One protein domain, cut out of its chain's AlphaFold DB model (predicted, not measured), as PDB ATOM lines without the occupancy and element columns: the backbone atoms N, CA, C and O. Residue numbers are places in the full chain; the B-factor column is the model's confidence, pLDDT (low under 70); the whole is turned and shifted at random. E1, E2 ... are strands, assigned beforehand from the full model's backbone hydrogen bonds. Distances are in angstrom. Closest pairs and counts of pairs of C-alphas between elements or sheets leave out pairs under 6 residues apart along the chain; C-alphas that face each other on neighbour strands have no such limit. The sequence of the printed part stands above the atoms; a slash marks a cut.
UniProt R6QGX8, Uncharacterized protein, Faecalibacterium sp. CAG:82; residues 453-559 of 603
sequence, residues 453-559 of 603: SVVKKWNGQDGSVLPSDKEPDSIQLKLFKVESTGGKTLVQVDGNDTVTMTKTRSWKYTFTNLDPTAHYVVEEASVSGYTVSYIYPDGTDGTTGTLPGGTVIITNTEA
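What this domain is: This is residues 453 to 559 of the 603 residues of an uncharacterized protein of Faecalibacterium sp. CAG:82 (UniProt R6QGX8). Two twisted sheets of four strands each lie partly face to face as a loose sandwich, E5, E1, E8 and E7 in one and E2, E3, E4 and E6 in the other. Residues 460 to 473 cross between the sheets at one end. The 107 printed residues hold no named helix and eight strands, E1 to E8 in chain order: all strand, though under half of the residues are in named elements. One sheet is mixed, order E5, E1, E8, E7; the other is branched and antiparallel. The whole is compact, radius of gyration of the C-alphas 14.0 A, spanning 40 by 28 by 22 A.

Where its parts are: Find C-alpha 453 at (182.212, 12.256, -238.156); E1 runs from there to 459, 20.0 A. Beside it find E8, residues 551 to 558, 22.7 A, ending at (192.970, 1.287, -256.088), then E7, 530 to 535, 16.5 A, and E5, 508 to 511. In the other sheet find E2, 474 to 482, 26.0 A, with E3, 488 to 491, E4, 499 to 502, and E6, 520 to 524.

How they stand to each other: E1 and E8 are parallel at 19 degrees; look at N 457 and O 554, 2.8 A. E5 is antiparallel to E1, with N 454 and O 509 at 2.7 A. E7 and E8 form a hairpin, with N 533 and O 555 at 2.8 A. E3 and E4 lie on one side of E2, E6 on the other side; look at N 481 and O 489, N 477 and O 499, and N 478 and O 523, each 2.8 A. Between the sheets, the closest C-alphas of E4 and E5 are those of Met 501 and Tyr 509, 6.4 A; of E6 and E8, Val 522 and Val 552, 7.6 A.

The domain as a whole: The C-alphas farthest apart, Asp 469 and Thr 485, are 43.5 A apart. The printed part has no cut; the links E1 to E2 and E7 to E8 are long. Mean pLDDT of the printed part is 89.6, and no printed residue is under 70.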
ATOM      1  N   SER A 453     182.349  12.108-236.712       93.06
ATOM      2  CA  SER A 453     182.212  12.256-238.156       93.06
ATOM      3  C   SER A 453     183.178  11.340-238.902       93.06
ATOM      4  O   SER A 453     184.318  11.128-238.492       93.06
ATOM      5  N   VAL A 454     182.735  10.823-240.043       94.38
ATOM      6  CA  VAL A 454     183.535  10.024-240.970       94.38
ATOM      7  C   VAL A 454     183.434  10.633-242.356       94.38
ATOM      8  O   VAL A 454     182.339  10.869-242.866       94.38
ATOM      9  N   VAL A 455     184.587  10.861-242.980       93.06
ATOM     10  CA  VAL A 455     184.695  11.315-244.367       93.06
ATOM     11  C   VAL A 455     185.446  10.265-245.167       93.06
ATOM     12  O   VAL A 455     186.555   9.871-244.807       93.06
ATOM     13  N   LYS A 456     184.869   9.833-246.285       93.44
ATOM     14  CA  LYS A 456     185.498   8.868-247.184       93.44
ATOM     15  C   LYS A 456     186.061   9.546-248.426       93.44
ATOM     16  O   LYS A 456     185.417  10.378-249.057       93.44
ATOM     17  N   LYS A 457     187.287   9.155-248.773       92.75
ATOM     18  CA  LYS A 457     188.005   9.552-249.985       92.75
ATOM     19  C   LYS A 457     188.313   8.327-250.835       92.75
ATOM     20  O   LYS A 457     188.540   7.230-250.311       92.75
ATOM     21  N   TRP A 458     188.320   8.519-252.145       92.81
ATOM     22  CA  TRP A 458     188.650   7.496-253.128       92.81
ATOM     23  C   TRP A 458     189.796   7.998-253.986       92.81
ATOM     24  O   TRP A 458     189.715   9.099-254.527       92.81
ATOM     25  N   ASN A 459     190.840   7.187-254.099       91.62
ATOM     26  CA  ASN A 459     192.020   7.487-254.883       91.62
ATOM     27  C   ASN A 459     192.255   6.396-255.933       91.62
ATOM     28  O   ASN A 459     192.064   5.208-255.662       91.62
ATOM     29  N   GLY A 460     192.703   6.805-257.116       89.38
ATOM     30  CA  GLY A 460     193.250   5.901-258.121       89.38
ATOM     31  C   GLY A 460     194.606   5.337-257.696       89.38
ATOM     32  O   GLY A 460     195.187   5.743-256.686       89.38
ATOM     33  N   GLN A 461     195.133   4.405-258.485       87.81
ATOM     34  CA  GLN A 461     196.380   3.692-258.177       87.81
ATOM     35  C   GLN A 461     197.606   4.619-258.027       87.81
ATOM     36  O   GLN A 461     198.545   4.304-257.296       87.81
ATOM     37  N   ASP A 462     197.605   5.767-258.705       85.00
ATOM     38  CA  ASP A 462     198.650   6.798-258.640       85.00
ATOM     39  C   ASP A 462     198.483   7.773-257.455       85.00
ATOM     40  O   ASP A 462     199.288   8.689-257.285       85.00
ATOM     41  N   GLY A 463     197.449   7.581-256.629       81.62
ATOM     42  CA  GLY A 463     197.106   8.450-255.507       81.62
ATOM     43  C   GLY A 463     196.275   9.681-255.886       81.62
ATOM     44  O   GLY A 463     195.946  10.468-254.998       81.62
ATOM     45  N   SER A 464     195.918   9.858-257.162       84.06
ATOM     46  CA  SER A 464     195.011  10.924-257.605       84.06
ATOM     47  C   SER A 464     193.574  10.673-257.137       84.06
ATOM     48  O   SER A 464     193.204   9.539-256.852       84.06
ATOM     49  N   VAL A 465     192.749  11.722-257.049       86.81
ATOM     50  CA  VAL A 465     191.327  11.583-256.683       86.81
ATOM     51  C   VAL A 465     190.605  10.748-257.741       86.81
ATOM     52  O   VAL A 465     190.676  11.052-258.933       86.81
ATOM     53  N   LEU A 466     189.893   9.713-257.302       86.75
ATOM     54  CA  LEU A 466     189.166   8.817-258.189       86.75
ATOM     55  C   LEU A 466     187.966   9.546-258.827       86.75
ATOM     56  O   LEU A 466     187.221  10.229-258.123       86.75
ATOM     57  N   PRO A 467     187.734   9.403-260.145       84.81
ATOM     58  CA  PRO A 467     186.529   9.907-260.789       84.81
ATOM     59  C   PRO A 467     185.263   9.300-260.185       84.81
ATOM     60  O   PRO A 467     185.190   8.095-259.942       84.81
ATOM     61  N   SER A 468     184.240  10.134-259.994       81.50
ATOM     62  CA  SER A 468     183.020   9.728-259.297       81.50
ATOM     63  C   SER A 468     182.341   8.519-259.954       81.50
ATOM     64  O   SER A 468     181.862   7.633-259.260       81.50
ATOM     65  N   ASP A 469     182.324   8.419-261.283       84.88
ATOM     66  CA  ASP A 469     181.748   7.297-262.042       84.88
ATOM     67  C   ASP A 469     182.437   5.941-261.803       84.88
ATOM     68  O   ASP A 469     181.847   4.907-262.111       84.88
ATOM     69  N   LYS A 470     183.641   5.935-261.220       86.12
ATOM     70  CA  LYS A 470     184.384   4.722-260.845       86.12
ATOM     71  C   LYS A 470     184.263   4.346-259.367       86.12
ATOM     72  O   LYS A 470     184.699   3.266-258.974       86.12
ATOM     73  N   GLU A 471     183.690   5.219-258.544       88.38
ATOM     74  CA  GLU A 471     183.440   4.935-257.132       88.38
ATOM     75  C   GLU A 471     182.322   3.888-256.976       88.38
ATOM     76  O   GLU A 471     181.341   3.928-257.725       88.38
ATOM     77  N   PRO A 472     182.402   2.985-255.981       90.38
ATOM     78  CA  PRO A 472     181.294   2.088-255.666       90.38
ATOM     79  C   PRO A 472     180.090   2.862-255.111       90.38
ATOM     80  O   PRO A 472     180.226   3.959-254.577       90.38
ATOM     81  N   ASP A 473     178.895   2.272-255.162       91.56
ATOM     82  CA  ASP A 473     177.684   2.959-254.692       91.56
ATOM     83  C   ASP A 473     177.610   3.085-253.158       91.56
ATOM     84  O   ASP A 473     177.025   4.040-252.628       91.56
ATOM     85  N   SER A 474     178.196   2.126-252.427       94.31
ATOM     86  CA  SER A 474     178.178   2.090-250.961       94.31
ATOM     87  C   SER A 474     179.298   1.245-250.348       94.31
ATOM     88  O   SER A 474     179.893   0.403-251.020       94.31
ATOM     89  N   ILE A 475     179.549   1.461-249.054       94.94
ATOM     90  CA  ILE A 475     180.433   0.660-248.193       94.94
ATOM     91  C   ILE A 475     179.773   0.420-246.829       94.94
ATOM     92  O   ILE A 475     178.819   1.113-246.466       94.94
ATOM     93  N   GLN A 476     180.303  -0.535-246.061       96.44
ATOM     94  CA  GLN A 476     179.867  -0.813-244.689       96.44
ATOM     95  C   GLN A 476     180.935  -0.371-243.689       96.44
ATOM     96  O   GLN A 476     182.109  -0.714-243.843       96.44
ATOM     97  N   LEU A 477     180.515   0.351-242.652       96.31
ATOM     98  CA  LEU A 477     181.360   0.778-241.541       96.31
ATOM     99  C   LEU A 477     180.953   0.063-240.252       96.31
ATOM    100  O   LEU A 477     179.771  -0.202-240.031       96.31
ATOM    101  N   LYS A 478     181.927  -0.194-239.384       95.88
ATOM    102  CA  LYS A 478     181.752  -0.663-238.007       95.88
ATOM    103  C   LYS A 478     182.332   0.360-237.049       95.88
ATOM    104  O   LYS A 478     183.392   0.919-237.325       95.88
ATOM    105  N   LEU A 479     181.665   0.561-235.919       96.56
ATOM    106  CA  LEU A 479     182.154   1.397-234.830       96.56
ATOM    107  C   LEU A 479     182.535   0.511-233.647       96.56
ATOM    108  O   LEU A 479     181.774  -0.372-233.257       96.56
ATOM    109  N   PHE A 480     183.694   0.759-233.055       95.06
ATOM    110  CA  PHE A 480     184.147   0.074-231.855       95.06
ATOM    111  C   PHE A 480     184.463   1.082-230.754       95.06
ATOM    112  O   PHE A 480     185.063   2.114-231.034       95.06
ATOM    113  N   LYS A 481     184.108   0.760-229.509       95.12
ATOM    114  CA  LYS A 481     184.561   1.463-228.302       95.12
ATOM    115  C   LYS A 481     185.851   0.807-227.814       95.12
ATOM    116  O   LYS A 481     185.922  -0.420-227.735       95.12
ATOM    117  N   VAL A 482     186.870   1.608-227.525       92.31
ATOM    118  CA  VAL A 482     188.156   1.138-226.997       92.31
ATOM    119  C   VAL A 482     188.021   0.893-225.497       92.31
ATOM    120  O   VAL A 482     187.519   1.738-224.755       92.31
ATOM    121  N   GLU A 483     188.470  -0.275-225.056       87.75
ATOM    122  CA  GLU A 483     188.439  -0.692-223.659       87.75
ATOM    123  C   GLU A 483     189.723  -0.276-222.937       87.75
ATOM    124  O   GLU A 483     190.814  -0.290-223.508       87.75
ATOM    125  N   SER A 484     189.620  -0.004-221.633       77.56
ATOM    126  CA  SER A 484     190.767   0.370-220.783       77.56
ATOM    127  C   SER A 484     191.904  -0.665-220.773       77.56
ATOM    128  O   SER A 484     193.053  -0.327-220.498       77.56
ATOM    129  N   THR A 485     191.609  -1.923-221.107       77.81
ATOM    130  CA  THR A 485     192.578  -3.023-221.203       77.81
ATOM    131  C   THR A 485     193.246  -3.146-222.581       77.81
ATOM    132  O   THR A 485     193.972  -4.110-222.811       77.81
ATOM    133  N   GLY A 486     192.985  -2.219-223.512       72.88
ATOM    134  CA  GLY A 486     193.529  -2.219-224.879       72.88
ATOM    135  C   GLY A 486     192.768  -3.099-225.882       72.88
ATOM    136  O   GLY A 486     193.227  -3.289-227.006       72.88
ATOM    137  N   GLY A 487     191.621  -3.660-225.483       85.00
ATOM    138  CA  GLY A 487     190.682  -4.338-226.383       85.00
ATOM    139  C   GLY A 487     189.708  -3.356-227.038       85.00
ATOM    140  O   GLY A 487     189.729  -2.163-226.746       85.00
ATOM    141  N   LYS A 488     188.821  -3.853-227.904       92.00
ATOM    142  CA  LYS A 488     187.738  -3.050-228.484       92.00
ATOM    143  C   LYS A 488     186.428  -3.833-228.529       92.00
ATOM    144  O   LYS A 488     186.433  -5.020-228.856       92.00
ATOM    145  N   THR A 489     185.320  -3.157-228.247       93.81
ATOM    146  CA  THR A 489     183.968  -3.730-228.224       93.81
ATOM    147  C   THR A 489     183.135  -3.122-229.342       93.81
ATOM    148  O   THR A 489     183.148  -1.908-229.534       93.81
ATOM    149  N   LEU A 490     182.423  -3.957-230.105       94.38
ATOM    150  CA  LEU A 490     181.565  -3.491-231.194       94.38
ATOM    151  C   LEU A 490     180.392  -2.673-230.636       94.38
ATOM    152  O   LEU A 490     179.687  -3.128-229.736       94.38
ATOM    153  N   VAL A 491     180.174  -1.488-231.199       94.56
ATOM    154  CA  VAL A 491     179.063  -0.597-230.862       94.56
ATOM    155  C   VAL A 491     177.957  -0.803-231.885       94.56
ATOM    156  O   VAL A 491     178.183  -0.667-233.086       94.56
ATOM    157  N   GLN A 492     176.760  -1.130-231.402       92.38
ATOM    158  CA  GLN A 492     175.573  -1.224-232.245       92.38
ATOM    159  C   GLN A 492     175.051   0.172-232.569       92.38
ATOM    160  O   GLN A 492     174.887   0.990-231.666       92.38
ATOM    161  N   VAL A 493     174.728   0.413-233.837       89.56
ATOM    162  CA  VAL A 493     174.107   1.662-234.292       89.56
ATOM    163  C   VAL A 493     172.720   1.324-234.816       89.56
ATOM    164  O   VAL A 493     172.584   0.510-235.728       89.56
ATOM    165  N   ASP A 494     171.685   1.877-234.181       86.44
ATOM    166  CA  ASP A 494     170.276   1.566-234.465       86.44
ATOM    167  C   ASP A 494     169.966   0.053-234.475       86.44
ATOM    168  O   ASP A 494     169.158  -0.440-235.262       86.44
ATOM    169  N   GLY A 495     170.643  -0.705-233.604       88.19
ATOM    170  CA  GLY A 495     170.491  -2.159-233.480       88.19
ATOM    171  C   GLY A 495     171.241  -2.997-234.522       88.19
ATOM    172  O   GLY A 495     170.990  -4.198-234.593       88.19
ATOM    173  N   ASN A 496     172.136  -2.395-235.316       91.44
ATOM    174  CA  ASN A 496     172.929  -3.093-236.331       91.44
ATOM    175  C   ASN A 496     174.441  -3.043-236.049       91.44
ATOM    176  O   ASN A 496     174.978  -2.017-235.626       91.44
ATOM    177  N   ASP A 497     175.133  -4.137-236.397       93.25
ATOM    178  CA  ASP A 497     176.599  -4.282-236.329       93.25
ATOM    179  C   ASP A 497     177.343  -3.349-237.299       93.25
ATOM    180  O   ASP A 497     178.533  -3.080-237.126       93.25
ATOM    181  N   THR A 498     176.675  -2.935-238.378       93.81
ATOM    182  CA  THR A 498     177.256  -2.160-239.477       93.81
ATOM    183  C   THR A 498     176.325  -1.049-239.920       93.81
ATOM    184  O   THR A 498     175.111  -1.245-239.986       93.81
ATOM    185  N   VAL A 499     176.905   0.072-240.340       95.00
ATOM    186  CA  VAL A 499     176.187   1.174-240.986       95.00
ATOM    187  C   VAL A 499     176.611   1.306-242.442       95.00
ATOM    188  O   VAL A 499     177.785   1.153-242.785       95.00
ATOM    189  N   THR A 500     175.652   1.615-243.311       94.56
ATOM    190  CA  THR A 500     175.907   1.803-244.740       94.56
ATOM    191  C   THR A 500     176.200   3.270-245.040       94.56
ATOM    192  O   THR A 500     175.359   4.137-244.802       94.56
ATOM    193  N   MET A 501     177.367   3.546-245.623       92.88
ATOM    194  CA  MET A 501     177.712   4.864-246.157       92.88
ATOM    195  C   MET A 501     177.649   4.840-247.682       92.88
ATOM    196  O   MET A 501     178.133   3.900-248.312       92.88
ATOM    197  N   THR A 502     177.049   5.869-248.280       90.19
ATOM    198  CA  THR A 502     176.751   5.903-249.715       90.19
ATOM    199  C   THR A 502     177.349   7.121-250.402       90.19
ATOM    200  O   THR A 502     177.493   8.201-249.822       90.19
ATOM    201  N   LYS A 503     177.600   6.963-251.699       86.00
ATOM    202  CA  LYS A 503     178.014   8.043-252.597       86.00
ATOM    203  C   LYS A 503     177.002   9.192-252.663       86.00
ATOM    204  O   LYS A 503     177.373  10.363-252.685       86.00
ATOM    205  N   THR A 504     175.707   8.873-252.630       85.56
ATOM    206  CA  THR A 504     174.599   9.848-252.670       85.56
ATOM    207  C   THR A 504     174.545  10.767-251.451       85.56
ATOM    208  O   THR A 504     173.986  11.854-251.540       85.56
ATOM    209  N   ARG A 505     175.152  10.362-250.327       78.62
ATOM    210  CA  ARG A 505     175.325  11.185-249.117       78.62
ATOM    211  C   ARG A 505     176.701  11.854-249.063       78.62
ATOM    212  O   ARG A 505     177.213  12.157-247.989       78.62
ATOM    213  N   SER A 506     177.317  12.053-250.228       86.81
ATOM    214  CA  SER A 506     178.611  12.722-250.386       86.81
ATOM    215  C   SER A 506     179.732  12.107-249.545       86.81
ATOM    216  O   SER A 506     180.620  12.833-249.104       86.81
ATOM    217  N   TRP A 507     179.692  10.786-249.320       91.00
ATOM    218  CA  TRP A 507     180.734  10.060-248.586       91.00
ATOM    219  C   TRP A 507     180.992  10.596-247.171       91.00
ATOM    220  O   TRP A 507     182.128  10.611-246.691       91.00
ATOM    221  N   LYS A 508     179.917  11.033-246.508       91.75
ATOM    222  CA  LYS A 508     179.918  11.467-245.113       91.75
ATOM    223  C   LYS A 508     178.964  10.615-244.288       91.75
ATOM    224  O   LYS A 508     177.870  10.275-244.745       91.75
ATOM    225  N   TYR A 509     179.372  10.302-243.067       91.94
ATOM    226  CA  TYR A 509     178.530   9.657-242.067       91.94
ATOM    227  C   TYR A 509     178.866  10.202-240.678       91.94
ATOM    228  O   TYR A 509     180.033  10.464-240.402       91.94
ATOM    229  N   THR A 510     177.869  10.338-239.807       93.38
ATOM    230  CA  THR A 510     178.057  10.797-238.425       93.38
ATOM    231  C   THR A 510     177.480   9.755-237.485       93.38
ATOM    232  O   THR A 510     176.289   9.452-237.548       93.38
ATOM    233  N   PHE A 511     178.320   9.185-236.628       94.62
ATOM    234  CA  PHE A 511     177.847   8.411-235.484       94.62
ATOM    235  C   PHE A 511     177.390   9.378-234.393       94.62
ATOM    236  O   PHE A 511     178.091  10.350-234.138       94.62
ATOM    237  N   THR A 512     176.253   9.126-233.752       93.56
ATOM    238  CA  THR A 512     175.673   9.992-232.708       93.56
ATOM    239  C   THR A 512     175.440   9.207-231.414       93.56
ATOM    240  O   THR A 512     175.629   7.990-231.383       93.56
ATOM    241  N   ASN A 513     175.024   9.893-230.341       91.12
ATOM    242  CA  ASN A 513     174.729   9.302-229.026       91.12
ATOM    243  C   ASN A 513     175.901   8.498-228.432       91.12
ATOM    244  O   ASN A 513     175.705   7.473-227.776       91.12
ATOM    245  N   LEU A 514     177.126   8.953-228.689       92.75
ATOM    246  CA  LEU A 514     178.342   8.348-228.163       92.75
ATOM    247  C   LEU A 514     178.624   8.837-226.741       92.75
ATOM    248  O   LEU A 514     178.283   9.958-226.372       92.75
ATOM    249  N   ASP A 515     179.289   7.994-225.958       90.81
ATOM    250  CA  ASP A 515     179.830   8.367-224.655       90.81
ATOM    251  C   ASP A 515     180.967   9.382-224.874       90.81
ATOM    252  O   ASP A 515     181.993   9.022-225.458       90.81
ATOM    253  N   PRO A 516     180.815  10.635-224.412       90.06
ATOM    254  CA  PRO A 516     181.770  11.712-224.674       90.06
ATOM    255  C   PRO A 516     183.152  11.480-224.045       90.06
ATOM    256  O   PRO A 516     184.100  12.208-224.334       90.06
ATOM    257  N   THR A 517     183.273  10.506-223.140       88.81
ATOM    258  CA  THR A 517     184.514  10.193-222.421       88.81
ATOM    259  C   THR A 517     185.229   8.955-222.966       88.81
ATOM    260  O   THR A 517     186.358   8.661-222.567       88.81
ATOM    261  N   ALA A 518     184.596   8.231-223.892       91.44
ATOM    262  CA  ALA A 518     185.123   7.009-224.475       91.44
ATOM    263  C   ALA A 518     185.834   7.257-225.808       91.44
ATOM    264  O   ALA A 518     185.451   8.127-226.583       91.44
ATOM    265  N   HIS A 519     186.849   6.442-226.097       92.50
ATOM    266  CA  HIS A 519     187.545   6.472-227.383       92.50
ATOM    267  C   HIS A 519     186.920   5.476-228.357       92.50
ATOM    268  O   HIS A 519     186.511   4.378-227.964       92.50
ATOM    269  N   TYR A 520     186.881   5.847-229.634       94.69
ATOM    270  CA  TYR A 520     186.225   5.086-230.687       94.69
ATOM    271  C   TYR A 520     187.125   4.838-231.897       94.69
ATOM    272  O   TYR A 520     187.927   5.685-232.291       94.69
ATOM    273  N   VAL A 521     186.954   3.670-232.513       94.88
ATOM    274  CA  VAL A 521     187.637   3.234-233.738       94.88
ATOM    275  C   VAL A 521     186.585   2.911-234.791       94.88
ATOM    276  O   VAL A 521     185.635   2.174-234.523       94.88
ATOM    277  N   VAL A 522     186.764   3.443-235.997       95.25
ATOM    278  CA  VAL A 522     185.926   3.149-237.162       95.25
ATOM    279  C   VAL A 522     186.683   2.208-238.090       95.25
ATOM    280  O   VAL A 522     187.826   2.472-238.457       95.25
ATOM    281  N   GLU A 523     186.035   1.126-238.510       94.12
ATOM    282  CA  GLU A 523     186.589   0.200-239.499       94.12
ATOM    283  C   GLU A 523     185.669   0.063-240.705       94.12
ATOM    284  O   GLU A 523     184.453  -0.055-240.570       94.12
ATOM    285  N   GLU A 524     186.266   0.043-241.891       95.00
ATOM    286  CA  GLU A 524     185.590  -0.276-243.142       95.00
ATOM    287  C   GLU A 524     185.642  -1.789-243.400       95.00
ATOM    288  O   GLU A 524     186.686  -2.433-243.248       95.00
ATOM    289  N   ALA A 525     184.521  -2.368-243.833       90.88
ATOM    290  CA  ALA A 525     184.526  -3.706-244.409       90.88
ATOM    291  C   ALA A 525     185.326  -3.720-245.723       90.88
ATOM    292  O   ALA A 525     185.179  -2.825-246.549       90.88
ATOM    293  N   SER A 526     186.138  -4.755-245.945       88.31
ATOM    294  CA  SER A 526     187.038  -4.820-247.103       88.31
ATOM    295  C   SER A 526     186.317  -4.600-248.439       88.31
ATOM    296  O   SER A 526     185.410  -5.352-248.799       88.31
ATOM    297  N   VAL A 527     186.776  -3.603-249.198       90.62
ATOM    298  CA  VAL A 527     186.299  -3.311-250.555       90.62
ATOM    299  C   VAL A 527     187.241  -3.954-251.572       90.62
ATOM    300  O   VAL A 527     188.439  -3.673-251.597       90.62
ATOM    301  N   SER A 528     186.705  -4.834-252.419       88.19
ATOM    302  CA  SER A 528     187.496  -5.545-253.430       88.19
ATOM    303  C   SER A 528     188.183  -4.576-254.394       88.19
ATOM    304  O   SER A 528     187.540  -3.679-254.928       88.19
ATOM    305  N   GLY A 529     189.474  -4.795-254.658       88.88
ATOM    306  CA  GLY A 529     190.267  -3.971-255.577       88.88
ATOM    307  C   GLY A 529     190.871  -2.708-254.959       88.88
ATOM    308  O   GLY A 529     191.484  -1.935-255.684       88.88
ATOM    309  N   TYR A 530     190.750  -2.505-253.643       91.31
ATOM    310  CA  TYR A 530     191.274  -1.324-252.956       91.31
ATOM    311  C   TYR A 530     192.099  -1.676-251.714       91.31
ATOM    312  O   TYR A 530     191.868  -2.687-251.053       91.31
ATOM    313  N   THR A 531     193.041  -0.796-251.371       91.69
ATOM    314  CA  THR A 531     193.719  -0.770-250.068       91.69
ATOM    315  C   THR A 531     193.175   0.392-249.242       91.69
ATOM    316  O   THR A 531     193.145   1.521-249.731       91.69
ATOM    317  N   VAL A 532     192.762   0.123-248.001       93.69
ATOM    318  CA  VAL A 532     192.207   1.126-247.078       93.69
ATOM    319  C   VAL A 532     193.285   1.714-246.167       93.69
ATOM    320  O   VAL A 532     194.196   1.020-245.716       93.69
ATOM    321  N   SER A 533     193.159   3.002-245.867       92.31
ATOM    322  CA  SER A 533     193.951   3.720-244.869       92.31
ATOM    323  C   SER A 533     193.061   4.660-244.058       92.31
ATOM    324  O   SER A 533     192.017   5.106-244.538       92.31
ATOM    325  N   TYR A 534     193.483   4.955-242.831       92.50
ATOM    326  CA  TYR A 534     192.725   5.751-241.872       92.50
ATOM    327  C   TYR A 534     193.582   6.901-241.362       92.50
ATOM    328  O   TYR A 534     194.769   6.722-241.089       92.50
ATOM    329  N   ILE A 535     192.961   8.061-241.191       90.31
ATOM    330  CA  ILE A 535     193.525   9.194-240.466       90.31
ATOM    331  C   ILE A 535     192.537   9.537-239.360       90.31
ATOM    332  O   ILE A 535     191.389   9.886-239.639       90.31
ATOM    333  N   TYR A 536     192.997   9.422-238.121       89.06
ATOM    334  CA  TYR A 536     192.271   9.874-236.946       89.06
ATOM    335  C   TYR A 536     192.792  11.256-236.522       89.06
ATOM    336  O   TYR A 536     193.946  11.592-236.818       89.06
ATOM    337  N   PRO A 537     191.962  12.082-235.866       82.00
ATOM    338  CA  PRO A 537     192.397  13.381-235.371       82.00
ATOM    339  C   PRO A 537     193.371  13.243-234.190       82.00
ATOM    340  O   PRO A 537     193.518  12.172-233.592       82.00
ATOM    341  N   ASP A 538     194.080  14.333-233.897       74.94
ATOM    342  CA  ASP A 538     194.997  14.476-232.755       74.94
ATOM    343  C   ASP A 538     196.121  13.427-232.675       74.94
ATOM    344  O   ASP A 538     196.658  13.136-231.610       74.94
ATOM    345  N   GLY A 539     196.503  12.853-233.822       70.88
ATOM    346  CA  GLY A 539     197.590  11.872-233.915       70.88
ATOM    347  C   GLY A 539     197.261  10.499-233.323       70.88
ATOM    348  O   GLY A 539     198.170   9.687-233.147       70.88
ATOM    349  N   THR A 540     195.985  10.239-233.025       84.06
ATOM    350  CA  THR A 540     195.492   8.924-232.597       84.06
ATOM    351  C   THR A 540     195.460   7.926-233.761       84.06
ATOM    352  O   THR A 540     195.724   8.269-234.918       84.06
ATOM    353  N   ASP A 541     195.183   6.655-233.468       82.75
ATOM    354  CA  ASP A 541     195.179   5.582-234.462       82.75
ATOM    355  C   ASP A 541     194.098   4.522-234.200       82.75
ATOM    356  O   ASP A 541     193.313   4.608-233.258       82.75
ATOM    357  N   GLY A 542     194.069   3.477-235.032       78.06
ATOM    358  CA  GLY A 542     193.113   2.373-234.906       78.06
ATOM    359  C   GLY A 542     193.281   1.494-233.658       78.06
ATOM    360  O   GLY A 542     192.520   0.543-233.499       78.06
ATOM    361  N   THR A 543     194.266   1.768-232.793       80.69
ATOM    362  CA  THR A 543     194.470   1.059-231.517       80.69
ATOM    363  C   THR A 543     194.055   1.898-230.315       80.69
ATOM    364  O   THR A 543     193.463   1.375-229.375       80.69
ATOM    365  N   THR A 544     194.334   3.197-230.364       84.19
ATOM    366  CA  THR A 544     194.016   4.162-229.305       84.19
ATOM    367  C   THR A 544     192.610   4.740-229.453       84.19
ATOM    368  O   THR A 544     191.957   5.020-228.450       84.19
ATOM    369  N   GLY A 545     192.112   4.840-230.690       86.56
ATOM    370  CA  GLY A 545     190.832   5.460-231.015       86.56
ATOM    371  C   GLY A 545     190.828   6.967-230.768       86.56
ATOM    372  O   GLY A 545     191.810   7.548-230.321       86.56
ATOM    373  N   THR A 546     189.700   7.608-231.055       91.69
ATOM    374  CA  THR A 546     189.524   9.054-230.881       91.69
ATOM    375  C   THR A 546     188.259   9.376-230.092       91.69
ATOM    376  O   THR A 546     187.307   8.592-230.102       91.69
ATOM    377  N   LEU A 547     188.249  10.511-229.393       90.88
ATOM    378  CA  LEU A 547     187.060  11.009-228.707       90.88
ATOM    379  C   LEU A 547     186.022  11.522-229.726       90.88
ATOM    380  O   LEU A 547     186.382  11.931-230.836       90.88
ATOM    381  N   PRO A 548     184.728  11.537-229.367       91.00
ATOM    382  CA  PRO A 548     183.729  12.238-230.162       91.00
ATOM    383  C   PRO A 548     184.076  13.736-230.320       91.00
ATOM    384  O   PRO A 548     184.744  14.333-229.479       91.00
ATOM    385  N   GLY A 549     183.624  14.344-231.418       84.88
ATOM    386  CA  GLY A 549     183.978  15.688-231.894       84.88
ATOM    387  C   GLY A 549     184.977  15.658-233.053       84.88
ATOM    388  O   GLY A 549     185.092  16.612-233.818       84.88
ATOM    389  N   GLY A 550     185.672  14.531-233.220       86.19
ATOM    390  CA  GLY A 550     186.636  14.312-234.287       86.19
ATOM    391  C   GLY A 550     186.021  13.982-235.652       86.19
ATOM    392  O   GLY A 550     184.858  13.595-235.783       86.19
ATOM    393  N   THR A 551     186.854  14.075-236.692       89.75
ATOM    394  CA  THR A 551     186.551  13.542-238.028       89.75
ATOM    395  C   THR A 551     187.579  12.488-238.423       89.75
ATOM    396  O   THR A 551     188.755  12.802-238.599       89.75
ATOM    397  N   VAL A 552     187.133  11.246-238.611       92.19
ATOM    398  CA  VAL A 552     187.953  10.155-239.151       92.19
ATOM    399  C   VAL A 552     187.909  10.206-240.673       92.19
ATOM    400  O   VAL A 552     186.836  10.212-241.279       92.19
ATOM    401  N   ILE A 553     189.076  10.218-241.313       92.31
ATOM    402  CA  ILE A 553     189.175  10.170-242.773       92.31
ATOM    403  C   ILE A 553     189.571   8.760-243.191       92.31
ATOM    404  O   ILE A 553     190.653   8.286-242.855       92.31
ATOM    405  N   ILE A 554     188.712   8.112-243.973       94.81
ATOM    406  CA  ILE A 554     188.982   6.809-244.582       94.81
ATOM    407  C   ILE A 554     189.359   7.049-246.040       94.81
ATOM    408  O   ILE A 554     188.632   7.728-246.766       94.81
ATOM    409  N   THR A 555     190.478   6.500-246.498       94.56
ATOM    410  CA  THR A 555     190.907   6.611-247.898       94.56
ATOM    411  C   THR A 555     191.108   5.228-248.485       94.56
ATOM    412  O   THR A 555     191.916   4.462-247.963       94.56
ATOM    413  N   ASN A 556     190.407   4.942-249.587       94.69
ATOM    414  CA  ASN A 556     190.670   3.738-250.376       94.69
ATOM    415  C   ASN A 556     191.438   4.122-251.624       94.69
ATOM    416  O   ASN A 556     190.992   4.995-252.363       94.69
ATOM    417  N   THR A 557     192.540   3.428-251.857       92.75
ATOM    418  CA  THR A 557     193.388   3.585-253.036       92.75
ATOM    419  C   THR A 557     193.281   2.321-253.876       92.75
ATOM    420  O   THR A 557     193.411   1.228-253.317       92.75
ATOM    421  N   GLU A 558     193.010   2.443-255.179       90.38
ATOM    422  CA  GLU A 558     192.970   1.287-256.088       90.38
ATOM    423  C   GLU A 558     194.254   0.457-255.934       90.38
ATOM    424  O   GLU A 558     195.374   0.975-255.965       90.38
ATOM    425  N   ALA A 559     194.086  -0.843-255.708       82.44
ATOM    426  CA  ALA A 559     195.193  -1.761-255.515       82.44
ATOM    427  C   ALA A 559     195.933  -1.971-256.840       82.44
ATOM    428  O   ALA A 559     195.324  -2.141-257.895       82.44
TER     429      ALA A 559